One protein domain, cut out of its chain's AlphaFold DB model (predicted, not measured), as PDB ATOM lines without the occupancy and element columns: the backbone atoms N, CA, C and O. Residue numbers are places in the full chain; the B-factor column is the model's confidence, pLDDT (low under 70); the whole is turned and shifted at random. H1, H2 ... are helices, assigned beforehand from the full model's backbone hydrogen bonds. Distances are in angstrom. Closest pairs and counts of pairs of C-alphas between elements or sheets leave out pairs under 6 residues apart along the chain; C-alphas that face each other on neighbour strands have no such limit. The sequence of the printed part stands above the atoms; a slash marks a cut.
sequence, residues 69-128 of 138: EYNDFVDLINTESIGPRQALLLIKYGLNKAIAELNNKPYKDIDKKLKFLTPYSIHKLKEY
ATOM      1  N   GLU A  69      23.684  -2.887 -26.660       91.75
ATOM      2  CA  GLU A  69      24.304  -1.596 -26.996       91.75
ATOM      3  C   GLU A  69      25.834  -1.649 -26.900       91.75
ATOM      4  O   GLU A  69      26.525  -1.104 -27.759       91.75
ATOM      5  N   TYR A  70      26.367  -2.326 -25.876       92.88
ATOM      6  CA  TYR A  70      27.807  -2.544 -25.735       92.88
ATOM      7  C   TYR A  70      28.382  -3.325 -26.923       92.88
ATOM      8  O   TYR A  70      29.400  -2.922 -27.482       92.88
ATOM      9  N   ASN A  71      27.740  -4.424 -27.322       91.81
ATOM     10  CA  ASN A  71      28.206  -5.225 -28.452       91.81
ATOM     11  C   ASN A  71      28.100  -4.455 -29.767       91.81
ATOM     12  O   ASN A  71      29.072  -4.417 -30.515       91.81
ATOM     13  N   ASP A  72      26.968  -3.789 -30.013       90.56
ATOM     14  CA  ASP A  72      26.777  -2.948 -31.195       90.56
ATOM     15  C   ASP A  72      27.873  -1.868 -31.258       90.56
ATOM     16  O   ASP A  72      28.445  -1.627 -32.318       90.56
ATOM     17  N   PHE A  73      28.239  -1.259 -30.123       92.00
ATOM     18  CA  PHE A  73      29.344  -0.303 -30.062       92.00
ATOM     19  C   PHE A  73      30.686  -0.928 -30.437       92.00
ATOM     20  O   PHE A  73      31.375  -0.386 -31.300       92.00
ATOM     21  N   VAL A  74      31.055  -2.039 -29.791       90.50
ATOM     22  CA  VAL A  74      32.328  -2.738 -30.024       90.50
ATOM     23  C   VAL A  74      32.452  -3.155 -31.487       90.50
ATOM     24  O   VAL A  74      33.480  -2.901 -32.112       90.50
ATOM     25  N   ASP A  75      31.393  -3.729 -32.053       88.75
ATOM     26  CA  ASP A  75      31.363  -4.145 -33.451       88.75
ATOM     27  C   ASP A  75      31.551  -2.956 -34.396       88.75
ATOM     28  O   ASP A  75      32.334  -3.034 -35.343       88.75
ATOM     29  N   LEU A  76      30.867  -1.838 -34.130       89.69
ATOM     30  CA  LEU A  76      30.974  -0.632 -34.946       89.69
ATOM     31  C   LEU A  76      32.388  -0.051 -34.913       89.69
ATOM     32  O   LEU A  76      32.942   0.219 -35.976       89.69
ATOM     33  N   ILE A  77      32.991   0.119 -33.732       89.69
ATOM     34  CA  ILE A  77      34.325   0.736 -33.626       89.69
ATOM     35  C   ILE A  77      35.458  -0.157 -34.139       89.69
ATOM     36  O   ILE A  77      36.530   0.347 -34.463       89.69
ATOM     37  N   ASN A  78      35.220  -1.467 -34.230       86.12
ATOM     38  CA  ASN A  78      36.137  -2.403 -34.873       86.12
ATOM     39  C   ASN A  78      36.079  -2.315 -36.406       86.12
ATOM     40  O   ASN A  78      36.958  -2.849 -37.082       86.12
ATOM     41  N   THR A  79      35.078  -1.638 -36.980       81.06
ATOM     42  CA  THR A  79      35.117  -1.293 -38.403       81.06
ATOM     43  C   THR A  79      36.081  -0.127 -38.620       81.06
ATOM     44  O   THR A  79      35.966   0.915 -37.981       81.06
ATOM     45  N   GLU A  80      36.995  -0.249 -39.586       72.00
ATOM     46  CA  GLU A  80      38.015   0.775 -39.896       72.00
ATOM     47  C   GLU A  80      37.440   2.174 -40.216       72.00
ATOM     48  O   GLU A  80      38.162   3.165 -40.249       72.00
ATOM     49  N   SER A  81      36.131   2.268 -40.472       85.12
ATOM     50  CA  SER A  81      35.450   3.476 -40.948       85.12
ATOM     51  C   SER A  81      34.611   4.217 -39.899       85.12
ATOM     52  O   SER A  81      34.117   5.312 -40.190       85.12
ATOM     53  N   ILE A  82      34.395   3.636 -38.711       88.69
ATOM     54  CA  ILE A  82      33.478   4.179 -37.698       88.69
ATOM     55  C   ILE A  82      34.230   4.356 -36.383       88.69
ATOM     56  O   ILE A  82      34.563   3.402 -35.699       88.69
ATOM     57  N   GLY A  83      34.473   5.607 -35.997       87.75
ATOM     58  CA  GLY A  83      35.067   5.913 -34.694       87.75
ATOM     59  C   GLY A  83      34.045   5.904 -33.543       87.75
ATOM     60  O   GLY A  83      32.836   5.985 -33.790       87.75
ATOM     61  N   PRO A  84      34.509   5.952 -32.276       88.69
ATOM     62  CA  PRO A  84      33.655   5.949 -31.080       88.69
ATOM     63  C   PRO A  84      32.516   6.972 -31.104       88.69
ATOM     64  O   PRO A  84      31.380   6.658 -30.759       88.69
ATOM     65  N   ARG A  85      32.786   8.195 -31.579       85.75
ATOM     66  CA  ARG A  85      31.759   9.242 -31.695       85.75
ATOM     67  C   ARG A  85      30.625   8.826 -32.635       85.75
ATOM     68  O   ARG A  85      29.463   9.006 -32.293       85.75
ATOM     69  N   GLN A  86      30.959   8.306 -33.816       89.81
ATOM     70  CA  GLN A  86      29.957   7.900 -34.803       89.81
ATOM     71  C   GLN A  86      29.161   6.691 -34.295       89.81
ATOM     72  O   GLN A  86      27.941   6.672 -34.432       89.81
ATOM     73  N   ALA A  87      29.827   5.736 -33.637       90.88
ATOM     74  CA  ALA A  87      29.176   4.577 -33.033       90.88
ATOM     75  C   ALA A  87      28.149   4.976 -31.954       90.88
ATOM     76  O   ALA A  87      27.008   4.523 -32.002       90.88
ATOM     77  N   LEU A  88      28.495   5.894 -31.042       89.56
ATOM     78  CA  LEU A  88      27.557   6.400 -30.024       89.56
ATOM     79  C   LEU A  88      26.325   7.071 -30.641       89.56
ATOM     80  O   LEU A  88      25.206   6.874 -30.169       89.56
ATOM     81  N   LEU A  89      26.517   7.862 -31.699       88.31
ATOM     82  CA  LEU A  89      25.415   8.530 -32.394       88.31
ATOM     83  C   LEU A  89      24.492   7.536 -33.104       88.31
ATOM     84  O   LEU A  89      23.274   7.704 -33.061       88.31
ATOM     85  N   LEU A  90      25.057   6.492 -33.718       90.44
ATOM     86  CA  LEU A  90      24.291   5.403 -34.326       90.44
ATOM     87  C   LEU A  90      23.461   4.646 -33.290       90.44
ATOM     88  O   LEU A  90      22.280   4.399 -33.527       90.44
ATOM     89  N   ILE A  91      24.047   4.328 -32.135       89.62
ATOM     90  CA  ILE A  91      23.342   3.661 -31.034       89.62
ATOM     91  C   ILE A  91      22.205   4.546 -30.522       89.62
ATOM     92  O   ILE A  91      21.069   4.089 -30.452       89.62
ATOM     93  N   LYS A  92      22.471   5.837 -30.278       86.50
ATOM     94  CA  LYS A  92      21.448   6.808 -29.857       86.50
ATOM     95  C   LYS A  92      20.306   6.943 -30.874       86.50
ATOM     96  O   LYS A  92      19.156   7.120 -30.484       86.50
ATOM     97  N   TYR A  93      20.610   6.898 -32.173       87.69
ATOM     98  CA  TYR A  93      19.595   6.923 -33.234       87.69
ATOM     99  C   TYR A  93      18.809   5.603 -33.341       87.69
ATOM    100  O   TYR A  93      17.670   5.593 -33.815       87.69
ATOM    101  N   GLY A  94      19.414   4.503 -32.894       88.38
ATOM    102  CA  GLY A  94      18.986   3.131 -33.123       88.38
ATOM    103  C   GLY A  94      19.670   2.551 -34.361       88.38
ATOM    104  O   GLY A  94      19.299   2.877 -35.491       88.38
ATOM    105  N   LEU A  95      20.637   1.647 -34.164       88.44
ATOM    106  CA  LEU A  95      21.465   1.083 -35.240       88.44
ATOM    107  C   LEU A  95      20.631   0.431 -36.354       88.44
ATOM    108  O   LEU A  95      20.800   0.750 -37.529       88.44
ATOM    109  N   ASN A  96      19.673  -0.425 -35.991       87.88
ATOM    110  CA  ASN A  96      18.801  -1.096 -36.963       87.88
ATOM    111  C   ASN A  96      17.969  -0.092 -37.776       87.88
ATOM    112  O   ASN A  96      17.788  -0.264 -38.982       87.88
ATOM    113  N   LYS A  97      17.503   0.985 -37.129       89.00
ATOM    114  CA  LYS A  97      16.762   2.066 -37.785       89.00
ATOM    115  C   LYS A  97      17.656   2.828 -38.765       89.00
ATOM    116  O   LYS A  97      17.225   3.087 -39.885       89.00
ATOM    117  N   ALA A  98      18.892   3.143 -38.370       89.12
ATOM    118  CA  ALA A  98      19.869   3.776 -39.255       89.12
ATOM    119  C   ALA A  98      20.119   2.914 -40.497       89.12
ATOM    120  O   ALA A  98      19.961   3.397 -41.612       89.12
ATOM    121  N   ILE A  99      20.437   1.628 -40.324       88.31
ATOM    122  CA  ILE A  99      20.722   0.719 -41.445       88.31
ATOM    123  C   ILE A  99      19.518   0.605 -42.390       88.31
ATOM    124  O   ILE A  99      19.681   0.706 -43.607       88.31
ATOM    125  N   ALA A 100      18.306   0.444 -41.848       87.31
ATOM    126  CA  ALA A 100      17.087   0.378 -42.650       87.31
ATOM    127  C   ALA A 100      16.881   1.652 -43.485       87.31
ATOM    128  O   ALA A 100      16.532   1.574 -44.661       87.31
ATOM    129  N   GLU A 101      17.133   2.828 -42.916       87.88
ATOM    130  CA  GLU A 101      17.025   4.087 -43.649       87.88
ATOM    131  C   GLU A 101      18.106   4.232 -44.731       87.88
ATOM    132  O   GLU A 101      17.796   4.598 -45.865       87.88
ATOM    133  N   LEU A 102      19.356   3.888 -44.410       86.88
ATOM    134  CA  LEU A 102      20.487   3.964 -45.339       86.88
ATOM    135  C   LEU A 102      20.311   3.039 -46.552       86.88
ATOM    136  O   LEU A 102      20.766   3.373 -47.648       86.88
ATOM    137  N   ASN A 103      19.666   1.884 -46.379       85.44
ATOM    138  CA  ASN A 103      19.398   0.946 -47.471       85.44
ATOM    139  C   ASN A 103      18.318   1.447 -48.438       85.44
ATOM    140  O   ASN A 103      18.398   1.158 -49.628       85.44
ATOM    141  N   ASN A 104      17.348   2.218 -47.943       84.38
ATOM    142  CA  ASN A 104      16.177   2.634 -48.718       84.38
ATOM    143  C   ASN A 104      16.318   4.010 -49.382       84.38
ATOM    144  O   ASN A 104      15.497   4.358 -50.227       84.38
ATOM    145  N   LYS A 105      17.323   4.811 -49.003       80.50
ATOM    146  CA  LYS A 105      17.498   6.183 -49.504       80.50
ATOM    147  C   LYS A 105      18.893   6.419 -50.097       80.50
ATOM    148  O   LYS A 105      19.885   5.909 -49.564       80.50
ATOM    149  N   PRO A 106      19.013   7.218 -51.172       76.31
ATOM    150  CA  PRO A 106      20.308   7.689 -51.647       76.31
ATOM    151  C   PRO A 106      20.912   8.691 -50.650       76.31
ATOM    152  O   PRO A 106      20.196   9.347 -49.897       76.31
ATOM    153  N   TYR A 107      22.242   8.851 -50.672       73.19
ATOM    154  CA  TYR A 107      22.978   9.649 -49.676       73.19
ATOM    155  C   TYR A 107      22.436  11.074 -49.473       73.19
ATOM    156  O   TYR A 107      22.384  11.576 -48.352       73.19
ATOM    157  N   LYS A 108      22.009  11.719 -50.565       76.88
ATOM    158  CA  LYS A 108      21.510  13.101 -50.565       76.88
ATOM    159  C   LYS A 108      20.230  13.283 -49.735       76.88
ATOM    160  O   LYS A 108      20.029  14.368 -49.193       76.88
ATOM    161  N   ASP A 109      19.450  12.215 -49.575       80.19
ATOM    162  CA  ASP A 109      18.112  12.233 -48.973       80.19
ATOM    163  C   ASP A 109      18.085  11.627 -47.557       80.19
ATOM    164  O   ASP A 109      17.020  11.437 -46.963       80.19
ATOM    165  N   ILE A 110      19.258  11.314 -47.000       79.81
ATOM    166  CA  ILE A 110      19.405  10.805 -45.635       79.81
ATOM    167  C   ILE A 110      19.053  11.907 -44.618       79.81
ATOM    168  O   ILE A 110      19.421  13.076 -44.796       79.81
ATOM    169  N   ASP A 111      18.377  11.527 -43.522       77.50
ATOM    170  CA  ASP A 111      18.061  12.415 -42.395       77.50
ATOM    171  C   ASP A 111      19.301  13.223 -41.960       77.50
ATOM    172  O   ASP A 111      20.408  12.696 -41.822       77.50
ATOM    173  N   LYS A 112      19.115  14.526 -41.697       78.81
ATOM    174  CA  LYS A 112      20.156  15.412 -41.148       78.81
ATOM    175  C   LYS A 112      20.832  14.809 -39.911       78.81
ATOM    176  O   LYS A 112      22.025  15.025 -39.721       78.81
ATOM    177  N   LYS A 113      20.101  14.017 -39.121       79.56
ATOM    178  CA  LYS A 113      20.607  13.303 -37.942       79.56
ATOM    179  C   LYS A 113      21.672  12.256 -38.258       79.56
ATOM    180  O   LYS A 113      22.427  11.933 -37.358       79.56
ATOM    181  N   LEU A 114      21.761  11.756 -39.492       81.19
ATOM    182  CA  LEU A 114      22.760  10.774 -39.938       81.19
ATOM    183  C   LEU A 114      23.867  11.398 -40.809       81.19
ATOM    184  O   LEU A 114      24.783  10.696 -41.233       81.19
ATOM    185  N   LYS A 115      23.851  12.723 -41.031       78.94
ATOM    186  CA  LYS A 115      24.867  13.433 -41.840       78.94
ATOM    187  C   LYS A 115      26.257  13.503 -41.199       78.94
ATOM    188  O   LYS A 115      27.181  14.020 -41.817       78.94
ATOM    189  N   PHE A 116      26.423  12.980 -39.984       82.94
ATOM    190  CA  PHE A 116      27.741  12.779 -39.375       82.94
ATOM    191  C   PHE A 116      28.511  11.599 -39.998       82.94
ATOM    192  O   PHE A 116      29.707  11.461 -39.743       82.94
ATOM    193  N   LEU A 117      27.837  10.739 -40.772       86.44
ATOM    194  CA  LEU A 117      28.443   9.599 -41.450       86.44
ATOM    195  C   LEU A 117      29.048  10.015 -42.790       86.44
ATOM    196  O   LEU A 117      28.427  10.727 -43.579       86.44
ATOM    197  N   THR A 118      30.238   9.499 -43.084       86.19
ATOM    198  CA  THR A 118      30.854   9.658 -44.406       86.19
ATOM    199  C   THR A 118      30.260   8.663 -45.412       86.19
ATOM    200  O   THR A 118      29.748   7.615 -45.000       86.19
ATOM    201  N   PRO A 119      30.372   8.905 -46.734       85.62
ATOM    202  CA  PRO A 119      29.971   7.920 -47.741       85.62
ATOM    203  C   PRO A 119      30.625   6.542 -47.550       85.62
ATOM    204  O   PRO A 119      29.964   5.522 -47.737       85.62
ATOM    205  N   TYR A 120      31.891   6.500 -47.116       87.44
ATOM    206  CA  TYR A 120      32.608   5.251 -46.840       87.44
ATOM    207  C   TYR A 120      32.042   4.520 -45.615       87.44
ATOM    208  O   TYR A 120      31.755   3.326 -45.683       87.44
ATOM    209  N   SER A 121      31.792   5.244 -44.520       87.38
ATOM    210  CA  SER A 121      31.154   4.687 -43.319       87.38
ATOM    211  C   SER A 121      29.756   4.136 -43.634       87.38
ATOM    212  O   SER A 121      29.382   3.076 -43.144       87.38
ATOM    213  N   ILE A 122      28.995   4.808 -44.505       87.69
ATOM    214  CA  ILE A 122      27.680   4.332 -44.959       87.69
ATOM    215  C   ILE A 122      27.810   3.055 -45.780       87.69
ATOM    216  O   ILE A 122      27.053   2.120 -45.540       87.69
ATOM    217  N   HIS A 123      28.756   2.991 -46.718       85.94
ATOM    218  CA  HIS A 123      29.018   1.768 -47.476       85.94
ATOM    219  C   HIS A 123      29.274   0.583 -46.534       85.94
ATOM    220  O   HIS A 123      28.606  -0.444 -46.639       85.94
ATOM    221  N   LYS A 124      30.157   0.758 -45.542       85.94
ATOM    222  CA  LYS A 124      30.438  -0.270 -44.530       85.94
ATOM    223  C   LYS A 124      29.220  -0.620 -43.670       85.94
ATOM    224  O   LYS A 124      29.007  -1.793 -43.388       85.94
ATOM    225  N   LEU A 125      28.377   0.349 -43.311       87.12
ATOM    226  CA  LEU A 125      27.127   0.089 -42.582       87.12
ATOM    227  C   LEU A 125      26.095  -0.697 -43.398       87.12
ATOM    228  O   LEU A 125      25.321  -1.454 -42.819       87.12
ATOM    229  N   LYS A 126      26.061  -0.556 -44.727       84.25
ATOM    230  CA  LYS A 126      25.169  -1.365 -45.582       84.25
ATOM    231  C   LYS A 126      25.616  -2.826 -45.647       84.25
ATOM    232  O   LYS A 126      24.789  -3.746 -45.673       84.25
ATOM    233  N   GLU A 127      26.929  -3.034 -45.644       83.19
ATOM    234  CA  GLU A 127      27.558  -4.354 -45.552       83.19
ATOM    235  C   GLU A 127      27.502  -4.933 -44.138       83.19
ATOM    236  O   GLU A 127      27.635  -6.145 -43.976       83.19
ATOM    237  N   TYR A 128      27.267  -4.097 -43.121       82.31
ATOM    238  CA  TYR A 128      27.185  -4.537 -41.739       82.31
ATOM    239  C   TYR A 128      26.134  -5.639 -41.601       82.31
ATOM    240  O   TYR A 128      24.957  -5.516 -41.966       82.31
TER     241      TYR A 128
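AT A GLANCE: This is residues 69 to 128 of the 138 residues of the protein "RuvA_N domain-containing protein" of Mycoplasma hyosynoviae (UniProt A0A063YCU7). Two pairs of short helices make this domain: a splayed hairpin of H1 and H2 at one end, and H3 with H4 set crosswise to it at the other. A long loop, residues 105 to 118, leads from H3 to H4. The printed part has 60 residues with four named helices, H1 to H4 in order, and no named strand; the class is all helix. It is compact, with a radius of gyration of the C-alphas of 10.3 A and spans of 29 by 20 by 17 A.

HOW THE PARTS SIT: H1, residues 69 to 77, and H2, residues 84 to 93, form a hairpin and touch at a steep tilt of 45 degrees, opposite ways; their closest C-alphas, Phe 73 and Ala 87, are 5.7 A apart. H3, residues 95 to 104, is close to but not clearly touching H2, about perpendicular at 82 degrees; the closest C-alphas, Leu 90 and Ala 98, are 6.8 A apart. H4, residues 119 to 127, touches H3, about perpendicular at 77 degrees; the closest C-alphas, Ile 99 and Lys 126, are 6.4 A apart. H4 is apart from H1 and H2. In H1, H2, H3 and H4 every O i to N i+4 pair is within hydrogen-bond range.

IN THESE COORDINATES: H1 begins at C-alpha 69 (24.304, -1.596, -26.996); H2 is 14.3 A long and H3 14.6 A; H4 ends at C-alpha 127 (27.558, -4.354, -45.552).

THE WHOLE: The C-alphas farthest apart, Tyr 70 and Lys 108, are 30.0 A apart. The link from H3 to H4 is long. The printed part has no cut, and no printed residue is under pLDDT 70.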